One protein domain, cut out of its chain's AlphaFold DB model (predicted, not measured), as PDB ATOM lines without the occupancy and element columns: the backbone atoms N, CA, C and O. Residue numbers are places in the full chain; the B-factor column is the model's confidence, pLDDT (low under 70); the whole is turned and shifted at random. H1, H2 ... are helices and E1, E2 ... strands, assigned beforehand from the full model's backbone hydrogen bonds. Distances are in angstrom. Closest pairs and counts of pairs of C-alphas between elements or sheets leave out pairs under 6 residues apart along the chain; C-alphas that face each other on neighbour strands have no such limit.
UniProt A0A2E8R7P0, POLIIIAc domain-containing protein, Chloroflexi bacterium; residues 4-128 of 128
ATOM      1  N   ASP A   4      -5.105  20.244  47.281       98.56
ATOM      2  CA  ASP A   4      -4.687  20.361  45.887       98.56
ATOM      3  C   ASP A   4      -3.562  21.390  45.778       98.56
ATOM      4  O   ASP A   4      -3.724  22.552  46.145       98.56
ATOM      5  N   ILE A   5      -2.392  20.946  45.331       98.50
ATOM      6  CA  ILE A   5      -1.184  21.769  45.327       98.50
ATOM      7  C   ILE A   5      -0.961  22.494  43.997       98.50
ATOM      8  O   ILE A   5      -0.044  23.309  43.919       98.50
ATOM      9  N   HIS A   6      -1.757  22.212  42.963       98.38
ATOM     10  CA  HIS A   6      -1.551  22.743  41.616       98.38
ATOM     11  C   HIS A   6      -2.883  23.215  41.031       98.38
ATOM     12  O   HIS A   6      -3.613  22.440  40.420       98.38
ATOM     13  N   THR A   7      -3.199  24.498  41.218       98.44
ATOM     14  CA  THR A   7      -4.436  25.102  40.703       98.44
ATOM     15  C   THR A   7      -4.184  26.478  40.094       98.44
ATOM     16  O   THR A   7      -3.258  27.184  40.495       98.44
ATOM     17  N   HIS A   8      -5.035  26.862  39.142       98.31
ATOM     18  CA  HIS A   8      -4.938  28.113  38.392       98.31
ATOM     19  C   HIS A   8      -6.220  28.933  38.517       98.31
ATOM     20  O   HIS A   8      -7.321  28.383  38.632       98.31
ATOM     21  N   THR A   9      -6.087  30.253  38.439       97.94
ATOM     22  CA  THR A   9      -7.170  31.229  38.529       97.94
ATOM     23  C   THR A   9      -7.069  32.285  37.431       97.94
ATOM     24  O   THR A   9      -5.987  32.689  37.003       97.94
ATOM     25  N   TYR A  10      -8.225  32.763  36.983       94.44
ATOM     26  CA  TYR A  10      -8.345  33.905  36.084       94.44
ATOM     27  C   TYR A  10      -8.354  35.217  36.898       94.44
ATOM     28  O   TYR A  10      -8.967  35.259  37.968       94.44
ATOM     29  N   PRO A  11      -7.752  36.325  36.414       92.44
ATOM     30  CA  PRO A  11      -7.120  36.513  35.102       92.44
ATOM     31  C   PRO A  11      -5.613  36.246  35.060       92.44
ATOM     32  O   PRO A  11      -4.995  36.517  34.035       92.44
ATOM     33  N   THR A  12      -5.008  35.806  36.163       93.62
ATOM     34  CA  THR A  12      -3.549  35.676  36.252       93.62
ATOM     35  C   THR A  12      -3.028  34.559  35.346       93.62
ATOM     36  O   THR A  12      -2.031  34.768  34.661       93.62
ATOM     37  N   SER A  13      -3.726  33.421  35.295       91.94
ATOM     38  CA  SER A  13      -3.498  32.356  34.315       91.94
ATOM     39  C   SER A  13      -4.588  32.359  33.247       91.94
ATOM     40  O   SER A  13      -5.763  32.596  33.536       91.94
ATOM     41  N   ASP A  14      -4.207  32.060  32.010       90.25
ATOM     42  CA  ASP A  14      -5.110  31.972  30.859       90.25
ATOM     43  C   ASP A  14      -5.715  30.570  30.654       90.25
ATOM     44  O   ASP A  14      -6.659  30.414  29.877       90.25
ATOM     45  N   ASP A  15      -5.223  29.565  31.380       91.69
ATOM     46  CA  ASP A  15      -5.689  28.177  31.335       91.69
ATOM     47  C   ASP A  15      -6.762  27.839  32.389       91.69
ATOM     48  O   ASP A  15      -7.208  26.693  32.482       91.69
ATOM     49  N   SER A  16      -7.231  28.843  33.135       94.44
ATOM     50  CA  SER A  16      -8.347  28.735  34.074       94.44
ATOM     51  C   SER A  16      -9.480  29.690  33.718       94.44
ATOM     52  O   SER A  16      -9.278  30.772  33.173       94.44
ATOM     53  N   SER A  17     -10.700  29.288  34.067       95.62
ATOM     54  CA  SER A  17     -11.903  30.116  33.957       95.62
ATOM     55  C   SER A  17     -12.495  30.503  35.313       95.62
ATOM     56  O   SER A  17     -13.548  31.132  35.334       95.62
ATOM     57  N   LEU A  18     -11.886  30.074  36.423       97.62
ATOM     58  CA  LEU A  18     -12.396  30.306  37.775       97.62
ATOM     59  C   LEU A  18     -11.694  31.505  38.411       97.62
ATOM     60  O   LEU A  18     -10.470  31.623  38.320       97.62
ATOM     61  N   SER A  19     -12.446  32.354  39.111       97.94
ATOM     62  CA  SER A  19     -11.848  33.290  40.068       97.94
ATOM     63  C   SER A  19     -11.272  32.532  41.278       97.94
ATOM     64  O   SER A  19     -11.665  31.386  41.533       97.94
ATOM     65  N   PRO A  20     -10.375  33.144  42.073       97.81
ATOM     66  CA  PRO A  20      -9.901  32.544  43.321       97.81
ATOM     67  C   PRO A  20     -11.034  32.141  44.275       97.81
ATOM     68  O   PRO A  20     -11.002  31.062  44.864       97.81
ATOM     69  N   GLU A  21     -12.070  32.969  44.404       98.19
ATOM     70  CA  GLU A  21     -13.224  32.704  45.267       98.19
ATOM     71  C   GLU A  21     -14.057  31.523  44.756       98.19
ATOM     72  O   GLU A  21     -14.470  30.668  45.544       98.19
ATOM     73  N   GLU A  22     -14.289  31.447  43.442       98.50
ATOM     74  CA  GLU A  22     -14.988  30.320  42.819       98.50
ATOM     75  C   GLU A  22     -14.211  29.018  43.030       98.50
ATOM     76  O   GLU A  22     -14.790  28.022  43.470       98.50
ATOM     77  N   LEU A  23     -12.894  29.039  42.798       98.62
ATOM     78  CA  LEU A  23     -12.009  27.904  43.044       98.62
ATOM     79  C   LEU A  23     -12.107  27.419  44.498       98.62
ATOM     80  O   LEU A  23     -12.297  26.226  44.730       98.62
ATOM     81  N   ILE A  24     -12.061  28.326  45.482       98.62
ATOM     82  CA  ILE A  24     -12.216  27.981  46.905       98.62
ATOM     83  C   ILE A  24     -13.572  27.314  47.169       98.62
ATOM     84  O   ILE A  24     -13.635  26.265  47.817       98.62
ATOM     85  N   ILE A  25     -14.668  27.891  46.669       98.50
ATOM     86  CA  ILE A  25     -16.022  27.357  46.880       98.50
ATOM     87  C   ILE A  25     -16.152  25.952  46.280       98.50
ATOM     88  O   ILE A  25     -16.667  25.043  46.940       98.50
ATOM     89  N   HIS A  26     -15.671  25.748  45.054       98.44
ATOM     90  CA  HIS A  26     -15.699  24.443  44.396       98.44
ATOM     91  C   HIS A  26     -14.848  23.409  45.140       98.44
ATOM     92  O   HIS A  26     -15.334  22.308  45.406       98.44
ATOM     93  N   SER A  27     -13.640  23.777  45.561       98.56
ATOM     94  CA  SER A  27     -12.747  22.911  46.333       98.56
ATOM     95  C   SER A  27     -13.359  22.464  47.661       98.56
ATOM     96  O   SER A  27     -13.313  21.276  47.991       98.56
ATOM     97  N   LYS A  28     -14.027  23.369  48.388       98.19
ATOM     98  CA  LYS A  28     -14.772  23.025  49.614       98.19
ATOM     99  C   LYS A  28     -15.895  22.028  49.337       98.19
ATOM    100  O   LYS A  28     -16.046  21.055  50.072       98.19
ATOM    101  N   ASN A  29     -16.659  22.234  48.266       98.25
ATOM    102  CA  ASN A  29     -17.755  21.335  47.885       98.25
ATOM    103  C   ASN A  29     -17.268  19.929  47.494       98.25
ATOM    104  O   ASN A  29     -18.010  18.962  47.656       98.25
ATOM    105  N   LEU A  30     -16.028  19.809  47.012       98.19
ATOM    106  CA  LEU A  30     -15.373  18.533  46.710       98.19
ATOM    107  C   LEU A  30     -14.749  17.859  47.945       98.19
ATOM    108  O   LEU A  30     -14.286  16.723  47.846       98.19
ATOM    109  N   GLY A  31     -14.761  18.518  49.108       98.25
ATOM    110  CA  GLY A  31     -14.210  17.984  50.353       98.25
ATOM    111  C   GLY A  31     -12.692  18.124  50.479       98.25
ATOM    112  O   GLY A  31     -12.084  17.374  51.241       98.25
ATOM    113  N   LEU A  32     -12.075  19.053  49.739       98.75
ATOM    114  CA  LEU A  32     -10.678  19.424  49.963       98.75
ATOM    115  C   LEU A  32     -10.551  20.201  51.278       98.75
ATOM    116  O   LEU A  32     -11.450  20.943  51.660       98.75
ATOM    117  N   ASP A  33      -9.414  20.043  51.950       98.62
ATOM    118  CA  ASP A  33      -9.044  20.782  53.161       98.62
ATOM    119  C   ASP A  33      -8.264  22.071  52.839       98.62
ATOM    120  O   ASP A  33      -8.089  22.919  53.711       98.62
ATOM    121  N   GLY A  34      -7.772  22.214  51.604       98.69
ATOM    122  CA  GLY A  34      -7.066  23.405  51.144       98.69
ATOM    123  C   GLY A  34      -6.659  23.347  49.675       98.69
ATOM    124  O   GLY A  34      -6.754  22.298  49.032       98.69
ATOM    125  N   ILE A  35      -6.170  24.476  49.169       98.81
ATOM    126  CA  ILE A  35      -5.607  24.619  47.820       98.81
ATOM    127  C   ILE A  35      -4.322  25.452  47.836       98.81
ATOM    128  O   ILE A  35      -4.119  26.283  48.726       98.81
ATOM    129  N   CYS A  36      -3.497  25.287  46.808       98.69
ATOM    130  CA  CYS A  36      -2.448  26.235  46.462       98.69
ATOM    131  C   CYS A  36      -2.795  26.967  45.164       98.69
ATOM    132  O   CYS A  36      -3.012  26.309  44.149       98.69
ATOM    133  N   ILE A  37      -2.769  28.303  45.172       98.44
ATOM    134  CA  ILE A  37      -2.883  29.100  43.941       98.44
ATOM    135  C   ILE A  37      -1.492  29.164  43.309       98.44
ATOM    136  O   ILE A  37      -0.573  29.724  43.907       98.44
ATOM    137  N   THR A  38      -1.328  28.554  42.136       98.50
ATOM    138  CA  THR A  38      -0.044  28.384  41.440       98.50
ATOM    139  C   THR A  38      -0.130  28.886  40.006       98.50
ATOM    140  O   THR A  38       0.188  28.162  39.070       98.50
ATOM    141  N   ASP A  39      -0.570  30.127  39.834       98.06
ATOM    142  CA  ASP A  39      -0.729  30.717  38.509       98.06
ATOM    143  C   ASP A  39       0.577  30.769  37.698       98.06
ATOM    144  O   ASP A  39       1.670  30.866  38.271       98.06
ATOM    145  N   HIS A  40       0.455  30.706  36.364       97.06
ATOM    146  CA  HIS A  40       1.585  30.690  35.426       97.06
ATOM    147  C   HIS A  40       2.374  31.990  35.507       97.06
ATOM    148  O   HIS A  40       1.868  33.056  35.157       97.06
ATOM    149  N   ASP A  41       3.608  31.904  36.005       96.19
ATOM    150  CA  ASP A  41       4.552  33.018  36.193       96.19
ATOM    151  C   ASP A  41       3.984  34.235  36.972       96.19
ATOM    152  O   ASP A  41       4.619  35.293  37.068       96.19
ATOM    153  N   GLY A  42       2.804  34.072  37.577       94.69
ATOM    154  CA  GLY A  42       2.051  35.066  38.320       94.69
ATOM    155  C   GLY A  42       2.194  34.841  39.816       94.69
ATOM    156  O   GLY A  42       1.588  33.943  40.395       94.69
ATOM    157  N   PHE A  43       2.992  35.690  40.458       96.38
ATOM    158  CA  PHE A  43       3.214  35.623  41.897       96.38
ATOM    159  C   PHE A  43       2.203  36.501  42.624       96.38
ATOM    160  O   PHE A  43       2.263  37.729  42.546       96.38
ATOM    161  N   TRP A  44       1.291  35.859  43.345       96.31
ATOM    162  CA  TRP A  44       0.365  36.545  44.234       96.31
ATOM    163  C   TRP A  44       1.089  37.113  45.457       96.31
ATOM    164  O   TRP A  44       2.010  36.484  45.983       96.31
ATOM    165  N   ASP A  45       0.637  38.271  45.958       96.44
ATOM    166  CA  ASP A  45       1.069  38.745  47.276       96.44
ATOM    167  C   ASP A  45       0.583  37.730  48.331       96.44
ATOM    168  O   ASP A  45      -0.625  37.479  48.434       96.44
ATOM    169  N   PRO A  46       1.481  37.138  49.141       96.38
ATOM    170  CA  PRO A  46       1.097  36.182  50.175       96.38
ATOM    171  C   PRO A  46       0.029  36.707  51.141       96.38
ATOM    172  O   PRO A  46      -0.733  35.915  51.701       96.38
ATOM    173  N   LYS A  47      -0.044  38.027  51.354       97.69
ATOM    174  CA  LYS A  47      -1.059  38.648  52.211       97.69
ATOM    175  C   LYS A  47      -2.447  38.557  51.601       97.69
ATOM    176  O   LYS A  47      -3.379  38.244  52.335       97.69
ATOM    177  N   ASP A  48      -2.570  38.770  50.295       97.25
ATOM    178  CA  ASP A  48      -3.851  38.690  49.592       97.25
ATOM    179  C   ASP A  48      -4.370  37.248  49.606       97.25
ATOM    180  O   ASP A  48      -5.528  37.001  49.938       97.25
ATOM    181  N   VAL A  49      -3.484  36.272  49.381       97.75
ATOM    182  CA  VAL A  49      -3.829  34.841  49.459       97.75
ATOM    183  C   VAL A  49      -4.203  34.419  50.881       97.75
ATOM    184  O   VAL A  49      -5.168  33.684  51.087       97.75
ATOM    185  N   THR A  50      -3.481  34.919  51.886       97.62
ATOM    186  CA  THR A  50      -3.821  34.673  53.296       97.62
ATOM    187  C   THR A  50      -5.186  35.269  53.642       97.62
ATOM    188  O   THR A  50      -5.978  34.622  54.326       97.62
ATOM    189  N   GLN A  51      -5.478  36.481  53.162       98.50
ATOM    190  CA  GLN A  51      -6.761  37.139  53.390       98.50
ATOM    191  C   GLN A  51      -7.910  36.374  52.720       98.50
ATOM    192  O   GLN A  51      -8.918  36.139  53.379       98.50
ATOM    193  N   LEU A  52      -7.724  35.880  51.488       97.88
ATOM    194  CA  LEU A  52      -8.682  34.991  50.814       97.88
ATOM    195  C   LEU A  52      -9.002  33.751  51.662       97.88
ATOM    196  O   LEU A  52     -10.165  33.387  51.826       97.88
ATOM    197  N   GLY A  53      -7.982  33.117  52.244       98.44
ATOM    198  CA  GLY A  53      -8.188  31.973  53.132       98.44
ATOM    199  C   GLY A  53      -8.976  32.318  54.399       98.44
ATOM    200  O   GLY A  53      -9.861  31.561  54.803       98.44
ATOM    201  N   ILE A  54      -8.707  33.481  55.003       98.56
ATOM    202  CA  ILE A  54      -9.439  33.975  56.181       98.56
ATOM    203  C   ILE A  54     -10.903  34.261  55.834       98.56
ATOM    204  O   ILE A  54     -11.796  33.800  56.542       98.56
ATOM    205  N   ASP A  55     -11.151  34.985  54.743       98.50
ATOM    206  CA  ASP A  55     -12.491  35.426  54.340       98.50
ATOM    207  C   ASP A  55     -13.415  34.248  54.010       98.50
ATOM    208  O   ASP A  55     -14.630  34.324  54.207       98.50
ATOM    209  N   HIS A  56     -12.835  33.133  53.561       98.25
ATOM    210  CA  HIS A  56     -13.571  31.933  53.185       98.25
ATOM    211  C   HIS A  56     -13.504  30.793  54.207       98.25
ATOM    212  O   HIS A  56     -14.103  29.744  53.946       98.25
ATOM    213  N   ASP A  57     -12.821  30.969  55.346       98.19
ATOM    214  CA  ASP A  57     -12.532  29.901  56.318       98.19
ATOM    215  C   ASP A  57     -12.020  28.637  55.600       98.19
ATOM    216  O   ASP A  57     -12.686  27.594  55.535       98.19
ATOM    217  N   PHE A  58     -10.892  28.795  54.901       98.62
ATOM    218  CA  PHE A  58     -10.287  27.766  54.061       98.62
ATOM    219  C   PHE A  58      -8.769  27.930  53.974       98.62
ATOM    220  O   PHE A  58      -8.255  29.045  53.939       98.62
ATOM    221  N   LEU A  59      -8.026  26.822  53.919       98.69
ATOM    222  CA  LEU A  59      -6.579  26.897  53.746       98.69
ATOM    223  C   LEU A  59      -6.246  27.220  52.286       98.69
ATOM    224  O   LEU A  59      -6.463  26.399  51.397       98.69
ATOM    225  N   VAL A  60      -5.674  28.399  52.060       98.69
ATOM    226  CA  VAL A  60      -5.174  28.827  50.751       98.69
ATOM    227  C   VAL A  60      -3.694  29.162  50.894       98.69
ATOM    228  O   VAL A  60      -3.308  29.931  51.776       98.69
ATOM    229  N   ILE A  61      -2.855  28.547  50.065       98.44
ATOM    230  CA  ILE A  61      -1.396  28.683  50.118       98.44
ATOM    231  C   ILE A  61      -0.908  29.367  48.830       98.44
ATOM    232  O   ILE A  61      -1.273  28.928  47.739       98.44
ATOM    233  N   PRO A  62      -0.080  30.423  48.915       98.06
ATOM    234  CA  PRO A  62       0.500  31.037  47.728       98.06
ATOM    235  C   PRO A  62       1.605  30.151  47.139       98.06
ATOM    236  O   PRO A  62       2.476  29.645  47.857       98.06
ATOM    237  N   GLY A  63       1.600  30.016  45.820       98.31
ATOM    238  CA  GLY A  63       2.681  29.443  45.033       98.31
ATOM    239  C   GLY A  63       2.700  30.047  43.631       98.31
ATOM    240  O   GLY A  63       2.082  31.077  43.374       98.31
ATOM    241  N   CYS A  64       3.435  29.416  42.725       98.44
ATOM    242  CA  CYS A  64       3.464  29.776  41.309       98.44
ATOM    243  C   CYS A  64       3.876  28.550  40.488       98.44
ATOM    244  O   CYS A  64       4.721  27.773  40.939       98.44
ATOM    245  N   GLU A  65       3.298  28.371  39.304       98.44
ATOM    246  CA  GLU A  65       3.863  27.491  38.285       98.44
ATOM    247  C   GLU A  65       4.814  28.321  37.419       98.44
ATOM    248  O   GLU A  65       4.399  29.187  36.656       98.44
ATOM    249  N   VAL A  66       6.114  28.091  37.580       98.06
ATOM    250  CA  VAL A  66       7.154  28.801  36.832       98.06
ATOM    251  C   VAL A  66       7.415  28.075  35.524       98.06
ATOM    252  O   VAL A  66       7.742  26.880  35.521       98.06
ATOM    253  N   THR A  67       7.366  28.820  34.425       95.44
ATOM    254  CA  THR A  67       7.757  28.323  33.107       95.44
ATOM    255  C   THR A  67       9.281  28.331  32.985       95.44
ATOM    256  O   THR A  67       9.925  29.385  33.029       95.44
ATOM    257  N   THR A  68       9.885  27.154  32.803       95.44
ATOM    258  CA  THR A  68      11.333  27.001  32.586       95.44
ATOM    259  C   THR A  68      11.642  26.332  31.247       95.44
ATOM    260  O   THR A  68      10.782  25.702  30.635       95.44
ATOM    261  N   GLU A  69      12.889  26.441  30.791       93.25
ATOM    262  CA  GLU A  69      13.405  25.760  29.597       93.25
ATOM    263  C   GLU A  69      13.297  24.230  29.713       93.25
ATOM    264  O   GLU A  69      13.174  23.539  28.704       93.25
ATOM    265  N   GLU A  70      13.325  23.697  30.938       91.12
ATOM    266  CA  GLU A  70      13.228  22.264  31.215       91.12
ATOM    267  C   GLU A  70      11.789  21.768  31.447       91.12
ATOM    268  O   GLU A  70      11.578  20.565  31.611       91.12
ATOM    269  N   GLY A  71      10.804  22.670  31.449       91.69
ATOM    270  CA  GLY A  71       9.397  22.374  31.719       91.69
ATOM    271  C   GLY A  71       8.806  23.269  32.806       91.69
ATOM    272  O   GLY A  71       9.390  24.285  33.185       91.69
ATOM    273  N   HIS A  72       7.633  22.906  33.310       95.62
ATOM    274  CA  HIS A  72       6.969  23.692  34.344       95.62
ATOM    275  C   HIS A  72       7.284  23.173  35.742       95.62
ATOM    276  O   HIS A  72       7.466  21.972  35.973       95.62
ATOM    277  N   ILE A  73       7.360  24.100  36.690       97.62
ATOM    278  CA  ILE A  73       7.776  23.802  38.053       97.62
ATOM    279  C   ILE A  73       6.905  24.587  39.022       97.62
ATOM    280  O   ILE A  73       6.890  25.813  38.993       97.62
ATOM    281  N   LEU A  74       6.254  23.886  39.944       98.62
ATOM    282  CA  LEU A  74       5.573  24.515  41.069       98.62
ATOM    283  C   LEU A  74       6.601  24.970  42.092       98.62
ATOM    284  O   LEU A  74       7.464  24.187  42.498       98.62
ATOM    285  N   VAL A  75       6.484  26.214  42.536       98.56
ATOM    286  CA  VAL A  75       7.323  26.797  43.581       98.56
ATOM    287  C   VAL A  75       6.461  27.346  44.710       98.56
ATOM    288  O   VAL A  75       5.420  27.959  44.481       98.56
ATOM    289  N   TYR A  76       6.930  27.160  45.941       98.44
ATOM    290  CA  TYR A  76       6.308  27.692  47.153       98.44
ATOM    291  C   TYR A  76       7.367  28.403  47.990       98.44
ATOM    292  O   TYR A  76       8.469  27.882  48.167       98.44
ATOM    293  N   GLY A  77       7.025  29.577  48.523       96.62
ATOM    294  CA  GLY A  77       7.943  30.421  49.303       96.62
ATOM    295  C   GLY A  77       8.687  31.485  48.489       96.62
ATOM    296  O   GLY A  77       9.531  32.184  49.040       96.62
ATOM    297  N   LEU A  78       8.373  31.630  47.199       97.25
ATOM    298  CA  LEU A  78       8.833  32.743  46.367       97.25
ATOM    299  C   LEU A  78       7.698  33.757  46.187       97.25
ATOM    300  O   LEU A  78       6.546  33.367  46.032       97.25
ATOM    301  N   GLU A  79       8.029  35.049  46.194       95.81
ATOM    302  CA  GLU A  79       7.034  36.142  46.193       95.81
ATOM    303  C   GLU A  79       6.992  36.937  44.882       95.81
ATOM    304  O   GLU A  79       6.142  37.804  44.707       95.81
ATOM    305  N   LYS A  80       7.945  36.716  43.972       96.31
ATOM    306  CA  LYS A  80       8.013  37.447  42.705       96.31
ATOM    307  C   LYS A  80       8.840  36.719  41.663       96.31
ATOM    308  O   LYS A  80       9.812  36.038  41.993       96.31
ATOM    309  N   TYR A  81       8.537  37.018  40.406       95.06
ATOM    310  CA  TYR A  81       9.395  36.649  39.296       95.06
ATOM    311  C   TYR A  81      10.698  37.460  39.327       95.06
ATOM    312  O   TYR A  81      10.705  38.679  39.529       95.06
ATOM    313  N   ILE A  82      11.819  36.783  39.089       95.19
ATOM    314  CA  ILE A  82      13.142  37.386  38.926       95.19
ATOM    315  C   ILE A  82      13.712  36.921  37.590       95.19
ATOM    316  O   ILE A  82      13.673  35.738  37.251       95.19
ATOM    317  N   PHE A  83      14.277  37.856  36.822       95.81
ATOM    318  CA  PHE A  83      14.915  37.516  35.556       95.81
ATOM    319  C   PHE A  83      15.977  36.422  35.752       95.81
ATOM    320  O   PHE A  83      16.868  36.555  36.589       95.81
ATOM    321  N   GLY A  84      15.867  35.349  34.967       96.31
ATOM    322  CA  GLY A  84      16.672  34.134  35.115       96.31
ATOM    323  C   GLY A  84      15.860  32.907  35.528       96.31
ATOM    324  O   GLY A  84      16.346  31.791  35.365       96.31
ATOM    325  N   MET A  85      14.619  33.086  36.000       97.81
ATOM    326  CA  MET A  85      13.745  31.981  36.420       97.81
ATOM    327  C   MET A  85      13.299  31.051  35.280       97.81
ATOM    328  O   MET A  85      12.820  29.966  35.559       97.81
ATOM    329  N   HIS A  86      13.579  31.387  34.016       95.94
ATOM    330  CA  HIS A  86      13.474  30.433  32.904       95.94
ATOM    331  C   HIS A  86      14.462  29.254  33.017       95.94
ATOM    332  O   HIS A  86      14.333  28.294  32.273       95.94
ATOM    333  N   LYS A  87      15.444  29.292  33.929       97.19
ATOM    334  CA  LYS A  87      16.368  28.177  34.190       97.19
ATOM    335  C   LYS A  87      16.004  27.493  35.496       97.19
ATOM    336  O   LYS A  87      16.174  28.089  36.564       97.19
ATOM    337  N   SER A  88      15.611  26.224  35.444       96.56
ATOM    338  CA  SER A  88      15.234  25.447  36.635       96.56
ATOM    339  C   SER A  88      16.314  25.427  37.725       96.56
ATOM    340  O   SER A  88      15.999  25.517  38.911       96.56
ATOM    341  N   ALA A  89      17.599  25.397  37.354       97.69
ATOM    342  CA  ALA A  89      18.708  25.456  38.310       97.69
ATOM    343  C   ALA A  89      18.765  26.785  39.090       97.69
ATOM    344  O   ALA A  89      19.102  26.792  40.274       97.69
ATOM    345  N   PHE A  90      18.419  27.904  38.446       98.31
ATOM    346  CA  PHE A  90      18.346  29.205  39.111       98.31
ATOM    347  C   PHE A  90      17.123  29.284  40.028       98.31
ATOM    348  O   PHE A  90      17.250  29.712  41.172       98.31
ATOM    349  N   VAL A  91      15.968  28.789  39.565       98.25
ATOM    350  CA  VAL A  91      14.754  28.662  40.391       98.25
ATOM    351  C   VAL A  91      15.038  27.834  41.641       98.25
ATOM    352  O   VAL A  91      14.718  28.268  42.744       98.25
ATOM    353  N   LYS A  92      15.715  26.690  41.493       98.25
ATOM    354  CA  LYS A  92      16.104  25.840  42.620       98.25
ATOM    355  C   LYS A  92      16.916  26.604  43.668       98.25
ATOM    356  O   LYS A  92      16.616  26.482  44.850       98.25
ATOM    357  N   GLN A  93      17.914  27.386  43.251       98.44
ATOM    358  CA  GLN A  93      18.723  28.174  44.185       98.44
ATOM    359  C   GLN A  93      17.864  29.178  44.964       98.44
ATOM    360  O   GLN A  93      17.996  29.277  46.179       98.44
ATOM    361  N   LEU A  94      16.949  29.877  44.280       98.38
ATOM    362  CA  LEU A  94      16.030  30.817  44.926       98.38
ATOM    363  C   LEU A  94      15.124  30.117  45.946       98.38
ATOM    364  O   LEU A  94      14.938  30.626  47.049       98.38
ATOM    365  N   VAL A  95      14.574  28.950  45.592       98.38
ATOM    366  CA  VAL A  95      13.729  28.159  46.497       98.38
ATOM    367  C   VAL A  95      14.526  27.688  47.715       98.38
ATOM    368  O   VAL A  95      14.038  27.817  48.837       98.38
ATOM    369  N   ASP A  96      15.748  27.184  47.522       98.38
ATOM    370  CA  ASP A  96      16.617  26.741  48.619       98.38
ATOM    371  C   ASP A  96      16.940  27.907  49.579       98.38
ATOM    372  O   ASP A  96      16.820  27.756  50.799       98.38
ATOM    373  N   ASP A  97      17.273  29.090  49.046       98.31
ATOM    374  CA  ASP A  97      17.564  30.300  49.832       98.31
ATOM    375  C   ASP A  97      16.335  30.788  50.617       98.31
ATOM    376  O   ASP A  97      16.447  31.209  51.774       98.31
ATOM    377  N   ALA A  98      15.150  30.680  50.012       97.56
ATOM    378  CA  ALA A  98      13.873  30.999  50.643       97.56
ATOM    379  C   ALA A  98      13.393  29.921  51.633       97.56
ATOM    380  O   ALA A  98      12.402  30.133  52.332       97.56
ATOM    381  N   LYS A  99      14.086  28.772  51.720       98.25
ATOM    382  CA  LYS A  99      13.641  27.573  52.458       98.25
ATOM    383  C   LYS A  99      12.248  27.106  52.020       98.25
ATOM    384  O   LYS A  99      11.439  26.678  52.844       98.25
ATOM    385  N   GLY A 100      11.976  27.246  50.726       97.69
ATOM    386  CA  GLY A 100      10.715  26.903  50.091       97.69
ATOM    387  C   GLY A 100      10.628  25.439  49.664       97.69
ATOM    388  O   GLY A 100      11.427  24.590  50.066       97.69
ATOM    389  N   ALA A 101       9.648  25.154  48.811       98.31
ATOM    390  CA  ALA A 101       9.460  23.849  48.187       98.31
ATOM    391  C   ALA A 101       9.304  23.987  46.669       98.31
ATOM    392  O   ALA A 101       8.879  25.027  46.168       98.31
ATOM    393  N   MET A 102       9.662  22.925  45.947       97.94
ATOM    394  CA  MET A 102       9.659  22.876  44.487       97.94
ATOM    395  C   MET A 102       9.192  21.496  44.016       97.94
ATOM    396  O   MET A 102       9.658  20.482  44.542       97.94
ATOM    397  N   VAL A 103       8.295  21.447  43.032       98.12
ATOM    398  CA  VAL A 103       7.751  20.206  42.453       98.12
ATOM    399  C   VAL A 103       7.781  20.310  40.933       98.12
ATOM    400  O   VAL A 103       7.381  21.325  40.375       98.12
ATOM    401  N   ILE A 104       8.250  19.265  40.246       96.25
ATOM    402  CA  ILE A 104       8.189  19.216  38.780       96.25
ATOM    403  C   ILE A 104       6.732  18.987  38.374       96.25
ATOM    404  O   ILE A 104       6.150  17.959  38.733       96.25
ATOM    405  N   ALA A 105       6.156  19.930  37.634       95.12
ATOM    406  CA  ALA A 105       4.792  19.829  37.149       95.12
ATOM    407  C   ALA A 105       4.747  18.943  35.899       95.12
ATOM    408  O   ALA A 105       5.622  19.032  35.039       95.12
ATOM    409  N   HIS A 106       3.750  18.048  35.851       93.12
ATOM    410  CA  HIS A 106       3.412  17.194  34.698       93.12
ATOM    411  C   HIS A 106       4.626  16.757  33.827       93.12
ATOM    412  O   HIS A 106       4.619  16.948  32.611       93.12
ATOM    413  N   PRO A 107       5.648  16.077  34.404       86.12
ATOM    414  CA  PRO A 107       6.949  15.805  33.757       86.12
ATOM    415  C   PRO A 107       6.880  14.963  32.475       86.12
ATOM    416  O   PRO A 107       7.852  14.873  31.726       86.12
ATOM    417  N   TYR A 108       5.744  14.311  32.230       81.50
ATOM    418  CA  TYR A 108       5.506  13.479  31.055       81.50
ATOM    419  C   TYR A 108       4.675  14.178  29.974       81.50
ATOM    420  O   TYR A 108       4.335  13.547  28.974       81.50
ATOM    421  N   ARG A 109       4.371  15.477  30.114       74.69
ATOM    422  CA  ARG A 109       3.737  16.273  29.058       74.69
ATOM    423  C   ARG A 109       4.746  16.502  27.923       74.69
ATOM    424  O   ARG A 109       5.432  17.513  27.865       74.69
ATOM    425  N   ARG A 110       4.865  15.516  27.027       53.81
ATOM    426  CA  ARG A 110       5.924  15.415  25.998       53.81
ATOM    427  C   ARG A 110       5.961  16.578  24.997       53.81
ATOM    428  O   ARG A 110       7.025  16.854  24.453       53.81
ATOM    429  N   VAL A 111       4.822  17.214  24.705       52.59
ATOM    430  CA  VAL A 111       4.710  18.324  23.742       52.59
ATOM    431  C   VAL A 111       3.572  19.250  24.180       52.59
ATOM    432  O   VAL A 111       2.416  18.829  24.180       52.59
ATOM    433  N   TYR A 112       3.863  20.515  24.504       49.91
ATOM    434  CA  TYR A 112       2.827  21.551  24.494       49.91
ATOM    435  C   TYR A 112       2.486  21.839  23.030       49.91
ATOM    436  O   TYR A 112       3.207  22.536  22.318       49.91
ATOM    437  N   ARG A 113       1.434  21.195  22.530       51.00
ATOM    438  CA  ARG A 113       0.876  21.484  21.210       51.00
ATOM    439  C   ARG A 113      -0.164  22.575  21.403       51.00
ATOM    440  O   ARG A 113      -1.297  22.276  21.749       51.00
ATOM    441  N   GLU A 114       0.220  23.819  21.142       48.50
ATOM    442  CA  GLU A 114      -0.677  24.988  21.199       48.50
ATOM    443  C   GLU A 114      -1.963  24.784  20.366       48.50
ATOM    444  O   GLU A 114      -3.022  25.292  20.709       48.50
ATOM    445  N   ASN A 115      -1.888  23.951  19.319       54.72
ATOM    446  CA  ASN A 115      -3.006  23.578  18.448       54.72
ATOM    447  C   ASN A 115      -3.461  22.112  18.603       54.72
ATOM    448  O   ASN A 115      -4.025  21.552  17.662       54.72
ATOM    449  N   ALA A 116      -3.160  21.434  19.718       58.53
ATOM    450  CA  ALA A 116      -3.670  20.076  19.916       58.53
ATOM    451  C   ALA A 116      -5.198  20.100  20.065       58.53
ATOM    452  O   ALA A 116      -5.717  20.885  20.863       58.53
ATOM    453  N   PRO A 117      -5.916  19.226  19.341       59.06
ATOM    454  CA  PRO A 117      -7.323  18.986  19.607       59.06
ATOM    455  C   PRO A 117      -7.514  18.575  21.072       59.06
ATOM    456  O   PRO A 117      -6.822  17.698  21.578       59.06
ATOM    457  N   GLN A 118      -8.449  19.222  21.766       63.16
ATOM    458  CA  GLN A 118      -8.833  18.873  23.140       63.16
ATOM    459  C   GLN A 118      -9.936  17.801  23.128       63.16
ATOM    460  O   GLN A 118     -10.924  17.902  23.855       63.16
ATOM    461  N   ASP A 119      -9.833  16.826  22.224       74.69
ATOM    462  CA  ASP A 119     -10.798  15.734  22.110       74.69
ATOM    463  C   ASP A 119     -10.345  14.492  22.905       74.69
ATOM    464  O   ASP A 119      -9.161  14.348  23.232       74.69
ATOM    465  N   PRO A 120     -11.285  13.592  23.259       69.62
ATOM    466  CA  PRO A 120     -10.977  12.405  24.055       69.62
ATOM    467  C   PRO A 120      -9.960  11.466  23.400       69.62
ATOM    468  O   PRO A 120      -9.243  10.761  24.107       69.62
ATOM    469  N   ASP A 121      -9.888  11.449  22.068       72.25
ATOM    470  CA  ASP A 121      -8.975  10.577  21.331       72.25
ATOM    471  C   ASP A 121      -7.530  11.064  21.496       72.25
ATOM    472  O   ASP A 121      -6.638  10.273  21.798       72.25
ATOM    473  N   THR A 122      -7.317  12.381  21.438       65.62
ATOM    474  CA  THR A 122      -6.012  13.010  21.688       65.62
ATOM    475  C   THR A 122      -5.542  12.789  23.126       65.62
ATOM    476  O   THR A 122      -4.355  12.560  23.354       65.62
ATOM    477  N   TYR A 123      -6.456  12.806  24.105       60.41
ATOM    478  CA  TYR A 123      -6.128  12.451  25.490       60.41
ATOM    479  C   TYR A 123      -5.632  11.006  25.591       60.41
ATOM    480  O   TYR A 123      -4.581  10.778  26.183       60.41
ATOM    481  N   ASN A 124      -6.336  10.053  24.968       69.38
ATOM    482  CA  ASN A 124      -5.960   8.636  24.979       69.38
ATOM    483  C   ASN A 124      -4.594   8.385  24.312       69.38
ATOM    484  O   ASN A 124      -3.797   7.618  24.844       69.38
ATOM    485  N   GLU A 125      -4.270   9.087  23.221       66.62
ATOM    486  CA  GLU A 125      -2.949   9.007  22.575       66.62
ATOM    487  C   GLU A 125      -1.793   9.518  23.454       66.62
ATOM    488  O   GLU A 125      -0.642   9.148  23.232       66.62
ATOM    489  N   MET A 126      -2.058  10.388  24.437       55.25
ATOM    490  CA  MET A 126      -1.022  10.896  25.348       55.25
ATOM    491  C   MET A 126      -0.685   9.928  26.491       55.25
ATOM    492  O   MET A 126       0.348  10.113  27.140       55.25
ATOM    493  N   ILE A 127      -1.553   8.948  26.765       57.31
ATOM    494  CA  ILE A 127      -1.417   8.001  27.886       57.31
ATOM    495  C   ILE A 127      -0.716   6.695  27.471       57.31
ATOM    496  O   ILE A 127      -0.230   5.982  28.353       57.31
ATOM    497  N   ASP A 128      -0.646   6.411  26.165       48.88
ATOM    498  CA  ASP A 128       0.082   5.281  25.554       48.88
ATOM    499  C   ASP A 128       1.574   5.605  25.276       48.88
ATOM    500  O   ASP A 128       2.427   4.697  25.441       48.88
TER     501      ASP A 128
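What this domain is: This is residues 4 to 128 of the 128 residues of the protein "POLIIIAc domain-containing protein" of Chloroflexi bacterium (UniProt A0A2E8R7P0). Two small three-stranded sheets, each with helices over one face, are joined where E3 runs on into E4; H1 and H2 cover the first sheet, H3 the second. From the second sheet a tail leads away to H4, and its residues 113 to 125 stick out. The printed part has 125 residues with four named helices and six named strands, in the order E1 H1 E2 H2 E3 E4 E5 H3 E6 H4, class mixed. The sheet E1 E2 E3 is parallel and the sheet E4 E5 E6 antiparallel, each in that order. The whole is compact, with a radius of gyration of the C-alphas of 15.5 A and spans of 42 by 37 by 22 A.

How they stand to each other: Begin at E1, residues 4 to 7, and find its parallel neighbour E2, residues 34 to 37, where N 36 and O 4 are 2.8 A apart, within hydrogen-bond range. Beside E2 look for E3, residues 59 to 62, also parallel, with N 61 and O 35 at 2.9 A. H1, residues 20 to 29, is on this sheet at a height of 9.3 A, over E2 and only just not over E1, on which 2 of its 10 C-alphas fall; the closest C-alphas of H1 and E2 are those of Ser 27 and Gly 34, 7.5 A apart. H2, residues 46 to 56, is on the same face, over E3 at a height of 6.1 A, with the C-alphas of Gly 53 and Val 60 closest at 5.0 A. These are two layers, helices on one face of a sheet, and E1, H1, E2 and E2, H2, E3 are strand-helix-strand units, a helix between two parallel neighbours, with right-handed crossovers. H1 and H2 touch at a steep tilt of 46 degrees, the same way, closest at C-alphas Glu 21 and Leu 52, 7.5 A. E3 runs on into E4, residues 64 to 68, at 33 degrees. E4 and E5, residues 71 to 76, form an antiparallel hairpin, with N 66 and O 73 at 2.8 A. On the other side of E5 find E6, residues 101 to 104, antiparallel, with N 74 and O 103 at 2.8 A. H3, residues 88 to 97, makes two layers with this sheet, 8.9 A over it and along E5; the C-alphas of Val 75 and Val 95 are 7.2 A apart. H4, residues 120 to 127, is apart from H1, H2 and H3. Each O i to N i+4 pair is within hydrogen-bond range in H1, H2 and H3, and 3 of 4 in H4.

Where its parts are: Find C-alpha 4 at (-4.687, 20.361, 45.887), where E1 begins. H1 is 14.4 A from first to last C-alpha, H2 15.6 A, H3 14.3 A and E5 16.6 A. H4 ends at C-alpha 127, (-1.417, 8.001, 27.886).

The domain as a whole: The C-alphas of Asp 97 and Asp 121 are the two farthest apart, 43.7 A. The printed part has no cut. Long links join E1 to H1, E5 to H3 and E6 to H4. Mean pLDDT of the printed part is 91.0; residues 110 to 118, 120 and 122 to 128 are under 70.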